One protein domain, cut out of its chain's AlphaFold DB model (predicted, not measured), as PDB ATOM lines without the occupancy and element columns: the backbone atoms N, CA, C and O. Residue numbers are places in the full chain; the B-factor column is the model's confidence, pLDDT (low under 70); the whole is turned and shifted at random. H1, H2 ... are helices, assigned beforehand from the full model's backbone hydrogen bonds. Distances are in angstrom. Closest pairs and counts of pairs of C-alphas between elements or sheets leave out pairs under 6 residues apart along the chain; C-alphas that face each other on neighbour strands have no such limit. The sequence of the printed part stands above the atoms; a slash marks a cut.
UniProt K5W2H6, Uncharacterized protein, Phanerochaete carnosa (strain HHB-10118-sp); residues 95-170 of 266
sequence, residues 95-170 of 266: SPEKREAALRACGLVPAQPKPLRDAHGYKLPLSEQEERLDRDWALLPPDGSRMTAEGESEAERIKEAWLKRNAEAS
ATOM      1  N   SER A  95      52.815 -46.754 -99.806       76.62
ATOM      2  CA  SER A  95      53.804 -46.243 -98.847       76.62
ATOM      3  C   SER A  95      53.311 -46.635 -97.443       76.62
ATOM      4  O   SER A  95      52.097 -46.599 -97.206       76.62
ATOM      5  N   PRO A  96      54.194 -47.082 -96.540       80.75
ATOM      6  CA  PRO A  96      53.788 -47.483 -95.195       80.75
ATOM      7  C   PRO A  96      52.977 -46.377 -94.507       80.75
ATOM      8  O   PRO A  96      51.936 -46.659 -93.924       80.75
ATOM      9  N   GLU A  97      53.355 -45.117 -94.722       82.62
ATOM     10  CA  GLU A  97      52.614 -43.942 -94.261       82.62
ATOM     11  C   GLU A  97      51.217 -43.809 -94.900       82.62
ATOM     12  O   GLU A  97      50.248 -43.551 -94.193       82.62
ATOM     13  N   LYS A  98      51.061 -44.036 -96.215       84.31
ATOM     14  CA  LYS A  98      49.743 -44.036 -96.886       84.31
ATOM     15  C   LYS A  98      48.859 -45.182 -96.406       84.31
ATOM     16  O   LYS A  98      47.654 -44.996 -96.261       84.31
ATOM     17  N   ARG A  99      49.441 -46.360 -96.164       85.50
ATOM     18  CA  ARG A  99      48.730 -47.520 -95.612       85.50
ATOM     19  C   ARG A  99      48.235 -47.210 -94.205       85.50
ATOM     20  O   ARG A  99      47.070 -47.437 -93.913       85.50
ATOM     21  N   GLU A 100      49.095 -46.654 -93.360       83.75
ATOM     22  CA  GLU A 100      48.725 -46.246 -92.009       83.75
ATOM     23  C   GLU A 100      47.677 -45.125 -92.024       83.75
ATOM     24  O   GLU A 100      46.693 -45.195 -91.295       83.75
ATOM     25  N   ALA A 101      47.818 -44.135 -92.907       81.38
ATOM     26  CA  ALA A 101      46.829 -43.077 -93.089       81.38
ATOM     27  C   ALA A 101      45.474 -43.625 -93.556       81.38
ATOM     28  O   ALA A 101      44.444 -43.172 -93.067       81.38
ATOM     29  N   ALA A 102      45.459 -44.616 -94.452       85.31
ATOM     30  CA  ALA A 102      44.237 -45.295 -94.872       85.31
ATOM     31  C   ALA A 102      43.612 -46.094 -93.719       85.31
ATOM     32  O   ALA A 102      42.408 -46.010 -93.503       85.31
ATOM     33  N   LEU A 103      44.419 -46.809 -92.927       88.69
ATOM     34  CA  LEU A 103      43.934 -47.505 -91.733       88.69
ATOM     35  C   LEU A 103      43.368 -46.529 -90.692       88.69
ATOM     36  O   LEU A 103      42.319 -46.807 -90.116       88.69
ATOM     37  N   ARG A 104      44.002 -45.364 -90.504       85.56
ATOM     38  CA  ARG A 104      43.487 -44.267 -89.671       85.56
ATOM     39  C   ARG A 104      42.186 -43.688 -90.227       85.56
ATOM     40  O   ARG A 104      41.250 -43.489 -89.464       85.56
ATOM     41  N   ALA A 105      42.089 -43.467 -91.540       82.69
ATOM     42  CA  ALA A 105      40.862 -42.997 -92.190       82.69
ATOM     43  C   ALA A 105      39.706 -44.003 -92.051       82.69
ATOM     44  O   ALA A 105      38.551 -43.604 -91.938       82.69
ATOM     45  N   CYS A 106      40.023 -45.297 -92.007       85.12
ATOM     46  CA  CYS A 106      39.069 -46.369 -91.738       85.12
ATOM     47  C   CYS A 106      38.788 -46.589 -90.239       85.12
ATOM     48  O   CYS A 106      38.005 -47.476 -89.912       85.12
ATOM     49  N   GLY A 107      39.435 -45.846 -89.332       85.94
ATOM     50  CA  GLY A 107      39.299 -46.028 -87.882       85.94
ATOM     51  C   GLY A 107      39.858 -47.355 -87.346       85.94
ATOM     52  O   GLY A 107      39.549 -47.736 -86.224       85.94
ATOM     53  N   LEU A 108      40.666 -48.071 -88.134       85.25
ATOM     54  CA  LEU A 108      41.256 -49.369 -87.766       85.25
ATOM     55  C   LEU A 108      42.569 -49.237 -86.991       85.25
ATOM     56  O   LEU A 108      43.025 -50.199 -86.379       85.25
ATOM     57  N   VAL A 109      43.196 -48.063 -87.041       82.62
ATOM     58  CA  VAL A 109      44.373 -47.726 -86.240       82.62
ATOM     59  C   VAL A 109      43.988 -46.536 -85.367       82.62
ATOM     60  O   VAL A 109      43.552 -45.524 -85.930       82.62
ATOM     61  N   PRO A 110      44.126 -46.636 -84.029       71.12
ATOM     62  CA  PRO A 110      43.912 -45.495 -83.156       71.12
ATOM     63  C   PRO A 110      44.789 -44.351 -83.651       71.12
ATOM     64  O   PRO A 110      45.961 -44.560 -83.982       71.12
ATOM     65  N   ALA A 111      44.222 -43.152 -83.758       71.94
ATOM     66  CA  ALA A 111      45.023 -41.988 -84.078       71.94
ATOM     67  C   ALA A 111      46.124 -41.895 -83.016       71.94
ATOM     68  O   ALA A 111      45.824 -41.714 -81.839       71.94
ATOM     69  N   GLN A 112      47.380 -42.088 -83.429       69.31
ATOM     70  CA  GLN A 112      48.533 -41.894 -82.556       69.31
ATOM     71  C   GLN A 112      48.353 -40.536 -81.867       69.31
ATOM     72  O   GLN A 112      48.133 -39.546 -82.584       69.31
ATOM     73  N   PRO A 113      48.374 -40.474 -80.523       70.50
ATOM     74  CA  PRO A 113      48.188 -39.220 -79.819       70.50
ATOM     75  C   PRO A 113      49.287 -38.276 -80.293       70.50
ATOM     76  O   PRO A 113      50.481 -38.527 -80.120       70.50
ATOM     77  N   LYS A 114      48.891 -37.219 -81.008       76.06
ATOM     78  CA  LYS A 114      49.847 -36.209 -81.445       76.06
ATOM     79  C   LYS A 114      50.377 -35.534 -80.181       76.06
ATOM     80  O   LYS A 114      49.552 -35.134 -79.363       76.06
ATOM     81  N   PRO A 115      51.703 -35.367 -80.031       80.25
ATOM     82  CA  PRO A 115      52.256 -34.619 -78.914       80.25
ATOM     83  C   PRO A 115      51.585 -33.253 -78.861       80.25
ATOM     84  O   PRO A 115      51.617 -32.514 -79.856       80.25
ATOM     85  N   LEU A 116      50.952 -32.950 -77.733       84.44
ATOM     86  CA  LEU A 116      50.284 -31.678 -77.537       84.44
ATOM     87  C   LEU A 116      51.333 -30.560 -77.628       84.44
ATOM     88  O   LEU A 116      52.453 -30.691 -77.122       84.44
ATOM     89  N   ARG A 117      50.981 -29.472 -78.318       92.94
ATOM     90  CA  ARG A 117      51.846 -28.300 -78.471       92.94
ATOM     91  C   ARG A 117      51.214 -27.061 -77.851       92.94
ATOM     92  O   ARG A 117      49.990 -26.942 -77.841       92.94
ATOM     93  N   ASP A 118      52.052 -26.180 -77.323       91.94
ATOM     94  CA  ASP A 118      51.633 -24.891 -76.779       91.94
ATOM     95  C   ASP A 118      51.370 -23.864 -77.902       91.94
ATOM     96  O   ASP A 118      51.521 -24.159 -79.092       91.94
ATOM     97  N   ALA A 119      50.975 -22.641 -77.531       93.94
ATOM     98  CA  ALA A 119      50.703 -21.558 -78.484       93.94
ATOM     99  C   ALA A 119      51.931 -21.157 -79.326       93.94
ATOM    100  O   ALA A 119      51.784 -20.631 -80.429       93.94
ATOM    101  N   HIS A 120      53.133 -21.437 -78.828       94.38
ATOM    102  CA  HIS A 120      54.404 -21.117 -79.469       94.38
ATOM    103  C   HIS A 120      54.928 -22.284 -80.327       94.38
ATOM    104  O   HIS A 120      55.941 -22.154 -81.012       94.38
ATOM    105  N   GLY A 121      54.232 -23.427 -80.335       93.00
ATOM    106  CA  GLY A 121      54.596 -24.604 -81.116       93.00
ATOM    107  C   GLY A 121      55.678 -25.484 -80.481       93.00
ATOM    108  O   GLY A 121      56.172 -26.398 -81.158       93.00
ATOM    109  N   TYR A 122      56.021 -25.266 -79.211       92.38
ATOM    110  CA  TYR A 122      56.830 -26.176 -78.405       92.38
ATOM    111  C   TYR A 122      55.989 -27.363 -77.935       92.38
ATOM    112  O   TYR A 122      54.764 -27.296 -77.826       92.38
ATOM    113  N   LYS A 123      56.646 -28.502 -77.703       91.38
ATOM    114  CA  LYS A 123      55.979 -29.675 -77.127       91.38
ATOM    115  C   LYS A 123      55.699 -29.397 -75.654       91.38
ATOM    116  O   LYS A 123      56.610 -29.006 -74.931       91.38
ATOM    117  N   LEU A 124      54.465 -29.649 -75.231       92.62
ATOM    118  CA  LEU A 124      54.078 -29.573 -73.827       92.62
ATOM    119  C   LEU A 124      54.827 -30.640 -73.007       92.62
ATOM    120  O   LEU A 124      55.017 -31.748 -73.528       92.62
ATOM    121  N   PRO A 125      55.256 -30.341 -71.767       92.25
ATOM    122  CA  PRO A 125      55.853 -31.338 -70.885       92.25
ATOM    123  C   PRO A 125      54.839 -32.449 -70.579       92.25
ATOM    124  O   PRO A 125      53.633 -32.205 -70.571       92.25
ATOM    125  N   LEU A 126      55.323 -33.673 -70.340       86.25
ATOM    126  CA  LEU A 126      54.460 -34.850 -70.152       86.25
ATOM    127  C   LEU A 126      53.423 -34.659 -69.033       86.25
ATOM    128  O   LEU A 126      52.287 -35.078 -69.207       86.25
ATOM    129  N   SER A 127      53.782 -33.960 -67.953       90.19
ATOM    130  CA  SER A 127      52.870 -33.647 -66.846       90.19
ATOM    131  C   SER A 127      51.666 -32.806 -67.280       90.19
ATOM    132  O   SER A 127      50.535 -33.112 -66.920       90.19
ATOM    133  N   GLU A 128      51.878 -31.772 -68.097       90.00
ATOM    134  CA  GLU A 128      50.782 -30.924 -68.587       90.00
ATOM    135  C   GLU A 128      49.951 -31.644 -69.661       90.00
ATOM    136  O   GLU A 128      48.748 -31.410 -69.798       90.00
ATOM    137  N   GLN A 129      50.575 -32.545 -70.428       91.50
ATOM    138  CA  GLN A 129      49.839 -33.402 -71.361       91.50
ATOM    139  C   GLN A 129      48.893 -34.347 -70.616       91.50
ATOM    140  O   GLN A 129      47.742 -34.485 -71.025       91.50
ATOM    141  N   GLU A 130      49.362 -34.961 -69.531       89.62
ATOM    142  CA  GLU A 130      48.570 -35.858 -68.688       89.62
ATOM    143  C   GLU A 130      47.414 -35.117 -68.013       89.62
ATOM    144  O   GLU A 130      46.276 -35.548 -68.132       89.62
ATOM    145  N   GLU A 131      47.650 -33.932 -67.443       91.88
ATOM    146  CA  GLU A 131      46.592 -33.129 -66.813       91.88
ATOM    147  C   GLU A 131      45.466 -32.748 -67.795       91.88
ATOM    148  O   GLU A 131      44.287 -32.688 -67.437       91.88
ATOM    149  N   ARG A 132      45.809 -32.469 -69.059       85.69
ATOM    150  CA  ARG A 132      44.805 -32.194 -70.099       85.69
ATOM    151  C   ARG A 132      44.035 -33.442 -70.488       85.69
ATOM    152  O   ARG A 132      42.821 -33.354 -70.639       85.69
ATOM    153  N   LEU A 133      44.720 -34.579 -70.620       85.81
ATOM    154  CA  LEU A 133      44.045 -35.854 -70.832       85.81
ATOM    155  C   LEU A 133      43.086 -36.123 -69.672       85.81
ATOM    156  O   LEU A 133      41.908 -36.339 -69.921       85.81
ATOM    157  N   ASP A 134      43.529 -35.999 -68.427       89.62
ATOM    158  CA  ASP A 134      42.681 -36.209 -67.254       89.62
ATOM    159  C   ASP A 134      41.457 -35.288 -67.240       89.62
ATOM    160  O   ASP A 134      40.358 -35.746 -66.932       89.62
ATOM    161  N   ARG A 135      41.592 -34.015 -67.639       88.88
ATOM    162  CA  ARG A 135      40.432 -33.122 -67.815       88.88
ATOM    163  C   ARG A 135      39.474 -33.616 -68.893       88.88
ATOM    164  O   ARG A 135      38.267 -33.630 -68.657       88.88
ATOM    165  N   ASP A 136      39.989 -33.997 -70.057       82.94
ATOM    166  CA  ASP A 136      39.170 -34.481 -71.171       82.94
ATOM    167  C   ASP A 136      38.441 -35.781 -70.792       82.94
ATOM    168  O   ASP A 136      37.263 -35.946 -71.107       82.94
ATOM    169  N   TRP A 137      39.110 -36.670 -70.055       81.19
ATOM    170  CA  TRP A 137      38.535 -37.904 -69.519       81.19
ATOM    171  C   TRP A 137      37.529 -37.643 -68.393       81.19
ATOM    172  O   TRP A 137      36.511 -38.324 -68.333       81.19
ATOM    173  N   ALA A 138      37.762 -36.647 -67.534       83.88
ATOM    174  CA  ALA A 138      36.825 -36.254 -66.482       83.88
ATOM    175  C   ALA A 138      35.556 -35.586 -67.036       83.88
ATOM    176  O   ALA A 138      34.484 -35.702 -66.442       83.88
ATOM    177  N   LEU A 139      35.671 -34.875 -68.163       76.88
ATOM    178  CA  LEU A 139      34.546 -34.250 -68.858       76.88
ATOM    179  C   LEU A 139      33.812 -35.210 -69.789       76.88
ATOM    180  O   LEU A 139      32.672 -34.918 -70.157       76.88
ATOM    181  N   LEU A 140      34.435 -36.328 -70.178       68.62
ATOM    182  CA  LEU A 140      33.751 -37.376 -70.915       68.62
ATOM    183  C   LEU A 140      32.689 -37.964 -69.974       68.62
ATOM    184  O   LEU A 140      33.043 -38.588 -68.970       68.62
ATOM    185  N   PRO A 141      31.383 -37.758 -70.246       59.72
ATOM    186  CA  PRO A 141      30.353 -38.445 -69.488       59.72
ATOM    187  C   PRO A 141      30.678 -39.933 -69.577       59.72
ATOM    188  O   PRO A 141      31.044 -40.374 -70.671       59.72
ATOM    189  N   PRO A 142      30.574 -40.706 -68.480       59.94
ATOM    190  CA  PRO A 142      30.768 -42.144 -68.565       59.94
ATOM    191  C   PRO A 142      29.930 -42.632 -69.744       59.94
ATOM    192  O   PRO A 142      28.739 -42.317 -69.819       59.94
ATOM    193  N   ASP A 143      30.567 -43.320 -70.692       53.84
ATOM    194  CA  ASP A 143      30.018 -43.680 -72.009       53.84
ATOM    195  C   ASP A 143      28.672 -44.450 -71.956       53.84
ATOM    196  O   ASP A 143      28.074 -44.731 -72.992       53.84
ATOM    197  N   GLY A 144      28.140 -44.738 -70.763       53.66
ATOM    198  CA  GLY A 144      26.751 -45.139 -70.538       53.66
ATOM    199  C   GLY A 144      25.718 -44.073 -70.922       53.66
ATOM    200  O   GLY A 144      24.676 -44.411 -71.461       53.66
ATOM    201  N   SER A 145      25.998 -42.770 -70.793       46.78
ATOM    202  CA  SER A 145      24.955 -41.752 -71.046       46.78
ATOM    203  C   SER A 145      24.618 -41.530 -72.533       46.78
ATOM    204  O   SER A 145      23.657 -40.821 -72.841       46.78
ATOM    205  N   ARG A 146      25.398 -42.098 -73.464       48.56
ATOM    206  CA  ARG A 146      25.103 -42.088 -74.911       48.56
ATOM    207  C   ARG A 146      24.402 -43.351 -75.400       48.56
ATOM    208  O   ARG A 146      23.933 -43.372 -76.538       48.56
ATOM    209  N   MET A 147      24.293 -44.372 -74.555       46.44
ATOM    210  CA  MET A 147      23.325 -45.431 -74.765       46.44
ATOM    211  C   MET A 147      21.991 -44.856 -74.299       46.44
ATOM    212  O   MET A 147      21.756 -44.652 -73.115       46.44
ATOM    213  N   THR A 148      21.114 -44.519 -75.242       47.00
ATOM    214  CA  THR A 148      19.688 -44.336 -74.940       47.00
ATOM    215  C   THR A 148      19.242 -45.465 -74.007       47.00
ATOM    216  O   THR A 148      19.692 -46.589 -74.213       47.00
ATOM    217  N   ALA A 149      18.367 -45.222 -73.028       54.75
ATOM    218  CA  ALA A 149      17.932 -46.239 -72.052       54.75
ATOM    219  C   ALA A 149      17.471 -47.583 -72.682       54.75
ATOM    220  O   ALA A 149      17.482 -48.627 -72.036       54.75
ATOM    221  N   GLU A 150      17.111 -47.591 -73.971       51.81
ATOM    222  CA  GLU A 150      16.824 -48.800 -74.756       51.81
ATOM    223  C   GLU A 150      18.070 -49.624 -75.164       51.81
ATOM    224  O   GLU A 150      17.994 -50.849 -75.243       51.81
ATOM    225  N   GLY A 151      19.222 -48.988 -75.390       55.06
ATOM    226  CA  GLY A 151      20.477 -49.631 -75.801       55.06
ATOM    227  C   GLY A 151      21.179 -50.376 -74.664       55.06
ATOM    228  O   GLY A 151      21.743 -51.449 -74.888       55.06
ATOM    229  N   GLU A 152      21.074 -49.867 -73.432       54.28
ATOM    230  CA  GLU A 152      21.525 -50.588 -72.234       54.28
ATOM    231  C   GLU A 152      20.707 -51.879 -72.047       54.28
ATOM    232  O   GLU A 152      21.271 -52.947 -71.806       54.28
ATOM    233  N   SER A 153      19.393 -51.820 -72.302       67.62
ATOM    234  CA  SER A 153      18.499 -52.981 -72.209       67.62
ATOM    235  C   SER A 153      18.793 -54.063 -73.258       67.62
ATOM    236  O   SER A 153      18.701 -55.258 -72.967       67.62
ATOM    237  N   GLU A 154      19.175 -53.685 -74.483       70.94
ATOM    238  CA  GLU A 154      19.514 -54.664 -75.524       70.94
ATOM    239  C   GLU A 154      20.868 -55.337 -75.260       70.94
ATOM    240  O   GLU A 154      20.978 -56.563 -75.359       70.94
ATOM    241  N   ALA A 155      21.883 -54.567 -74.857       77.25
ATOM    242  CA  ALA A 155      23.190 -55.116 -74.505       77.25
ATOM    243  C   ALA A 155      23.104 -56.066 -73.297       77.25
ATOM    244  O   ALA A 155      23.699 -57.149 -73.320       77.25
ATOM    245  N   GLU A 156      22.317 -55.713 -72.275       82.25
ATOM    246  CA  GLU A 156      22.048 -56.592 -71.135       82.25
ATOM    247  C   GLU A 156      21.308 -57.867 -71.547       82.25
ATOM    248  O   GLU A 156      21.735 -58.954 -71.157       82.25
ATOM    249  N   ARG A 157      20.285 -57.784 -72.410       86.12
ATOM    250  CA  ARG A 157      19.607 -58.980 -72.948       86.12
ATOM    251  C   ARG A 157      20.553 -59.896 -73.705       86.12
ATOM    252  O   ARG A 157      20.466 -61.115 -73.567       86.12
ATOM    253  N   ILE A 158      21.450 -59.340 -74.518       83.94
ATOM    254  CA  ILE A 158      22.430 -60.135 -75.267       83.94
ATOM    255  C   ILE A 158      23.398 -60.819 -74.296       83.94
ATOM    256  O   ILE A 158      23.674 -62.014 -74.445       83.94
ATOM    257  N   LYS A 159      23.883 -60.095 -73.281       90.25
ATOM    258  CA  LYS A 159      24.762 -60.635 -72.237       90.25
ATOM    259  C   LYS A 159      24.074 -61.749 -71.443       90.25
ATOM    260  O   LYS A 159      24.668 -62.810 -71.254       90.25
ATOM    261  N   GLU A 160      22.829 -61.541 -71.026       89.50
ATOM    262  CA  GLU A 160      22.032 -62.524 -70.291       89.50
ATOM    263  C   GLU A 160      21.742 -63.765 -71.147       89.50
ATOM    264  O   GLU A 160      21.956 -64.892 -70.699       89.50
ATOM    265  N   ALA A 161      21.351 -63.588 -72.412       88.38
ATOM    266  CA  ALA A 161      21.127 -64.691 -73.343       88.38
ATOM    267  C   ALA A 161      22.405 -65.508 -73.595       88.38
ATOM    268  O   ALA A 161      22.353 -66.737 -73.689       88.38
ATOM    269  N   TRP A 162      23.561 -64.846 -73.678       91.81
ATOM    270  CA  TRP A 162      24.852 -65.515 -73.821       91.81
ATOM    271  C   TRP A 162      25.234 -66.300 -72.560       91.81
ATOM    272  O   TRP A 162      25.624 -67.464 -72.660       91.81
ATOM    273  N   LEU A 163      25.068 -65.698 -71.377       91.19
ATOM    274  CA  LEU A 163      25.298 -66.356 -70.086       91.19
ATOM    275  C   LEU A 163      24.391 -67.573 -69.912       91.19
ATOM    276  O   LEU A 163      24.877 -68.645 -69.565       91.19
ATOM    277  N   LYS A 164      23.102 -67.442 -70.232       87.25
ATOM    278  CA  LYS A 164      22.133 -68.540 -70.185       87.25
ATOM    279  C   LYS A 164      22.518 -69.677 -71.131       87.25
ATOM    280  O   LYS A 164      22.573 -70.830 -70.716       87.25
ATOM    281  N   ARG A 165      22.873 -69.355 -72.378       84.44
ATOM    282  CA  ARG A 165      23.313 -70.349 -73.369       84.44
ATOM    283  C   ARG A 165      24.582 -71.085 -72.933       84.44
ATOM    284  O   ARG A 165      24.701 -72.282 -73.175       84.44
ATOM    285  N   ASN A 166      25.527 -70.396 -72.298       85.19
ATOM    286  CA  ASN A 166      26.738 -71.032 -71.778       85.19
ATOM    287  C   ASN A 166      26.496 -71.825 -70.497       85.19
ATOM    288  O   ASN A 166      27.114 -72.868 -70.327       85.19
ATOM    289  N   ALA A 167      25.586 -71.383 -69.629       82.25
ATOM    290  CA  ALA A 167      25.165 -72.167 -68.476       82.25
ATOM    291  C   ALA A 167      24.507 -73.484 -68.924       82.25
ATOM    292  O   ALA A 167      24.832 -74.537 -68.388       82.25
ATOM    293  N   GLU A 168      23.668 -73.451 -69.962       75.44
ATOM    294  CA  GLU A 168      23.069 -74.651 -70.564       75.44
ATOM    295  C   GLU A 168      24.104 -75.546 -71.266       75.44
ATOM    296  O   GLU A 168      24.019 -76.768 -71.184       75.44
ATOM    297  N   ALA A 169      25.107 -74.959 -71.927       70.00
ATOM    298  CA  ALA A 169      26.184 -75.714 -72.574       70.00
ATOM    299  C   ALA A 169      27.206 -76.293 -71.577       70.00
ATOM    300  O   ALA A 169      27.846 -77.302 -71.872       70.00
ATOM    301  N   SER A 170      27.370 -75.653 -70.416       66.69
ATOM    302  CA  SER A 170      28.281 -76.073 -69.349       66.69
ATOM    303  C   SER A 170      27.600 -76.934 -68.283       66.69
ATOM    304  O   SER A 170      28.297 -77.556 -67.479       66.69
TER     305      SER A 170
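AT A GLANCE: This is residues 95 to 170 of the 266 residues of an uncharacterized protein of Phanerochaete carnosa (strain HHB-10118-sp) (UniProt K5W2H6). Four separate helices are strung along one open, hooked chain, with no two helices packed together and no common core. H1 lies at one end of the hook, a long looping link, residues 106 to 125, leads away from it and folds back into H2, and from there H2, the short H3 and the long H4 follow one another along the longest axis, with residues 156 to 170 of H4 sticking out as a free arm. The printed part has 76 residues with four named helices, in the order H1, H2, H3, H4, and no named strand; its class is all helix. It is extended, with a radius of gyration of the C-alphas of 20.4 A, and its C-alphas span 61 by 36 by 25 A.

HOW THE PARTS SIT: H1, residues 96 to 105, touches no helix. A long link of 20 residues joins it to H2, residues 126 to 139, and the two are apart. H2 and H3, residues 143 to 146, are apart too, though a tight link of 3 residues joins them. H3 and H4, residues 149 to 170, are joined by a tight link of 2 residues and are close but not clearly touching; their closest C-alphas, those of Gly 144 and Glu 152, are 7.7 A apart. H1 is apart from H3 and H4, and H2 is apart from H4. In H1 and H2 every O i to N i+4 pair is within hydrogen-bond range, and in H4 17 of 18 are. H3 is too short for such a pair, and its 1 pair of O i and N i+3 is not within range.

IN THESE COORDINATES: H1 begins at C-alpha 96, at (53.788, -47.483, -95.195), and is 14.0 A long from first to last C-alpha. H2 begins at C-alpha 126, at (54.460, -34.850, -70.152), and is 20.0 A long. H3, Asp 143 to Arg 146, measures 5.9 A. H4, the longest helix with 22 residues, measures 31.7 A and ends at C-alpha 170, at (28.281, -76.073, -69.349).

THE WHOLE: The two C-alphas farthest apart, those of His 120 in the long link and Glu 168 in H4, are 62.7 A apart. The C-alphas of Ser 95 and Ser 170, the first and last printed, are 49.1 A apart. Residues 133 to 143, of which 133 to 139 belong to H2, stand free, as do residues 156 to 170 of H4. The printed part has no cut. The mean pLDDT of the printed part is 78.9; residue 112, residues 140 to 153 and residue 170 are under 70, and the mean of H3 is 51.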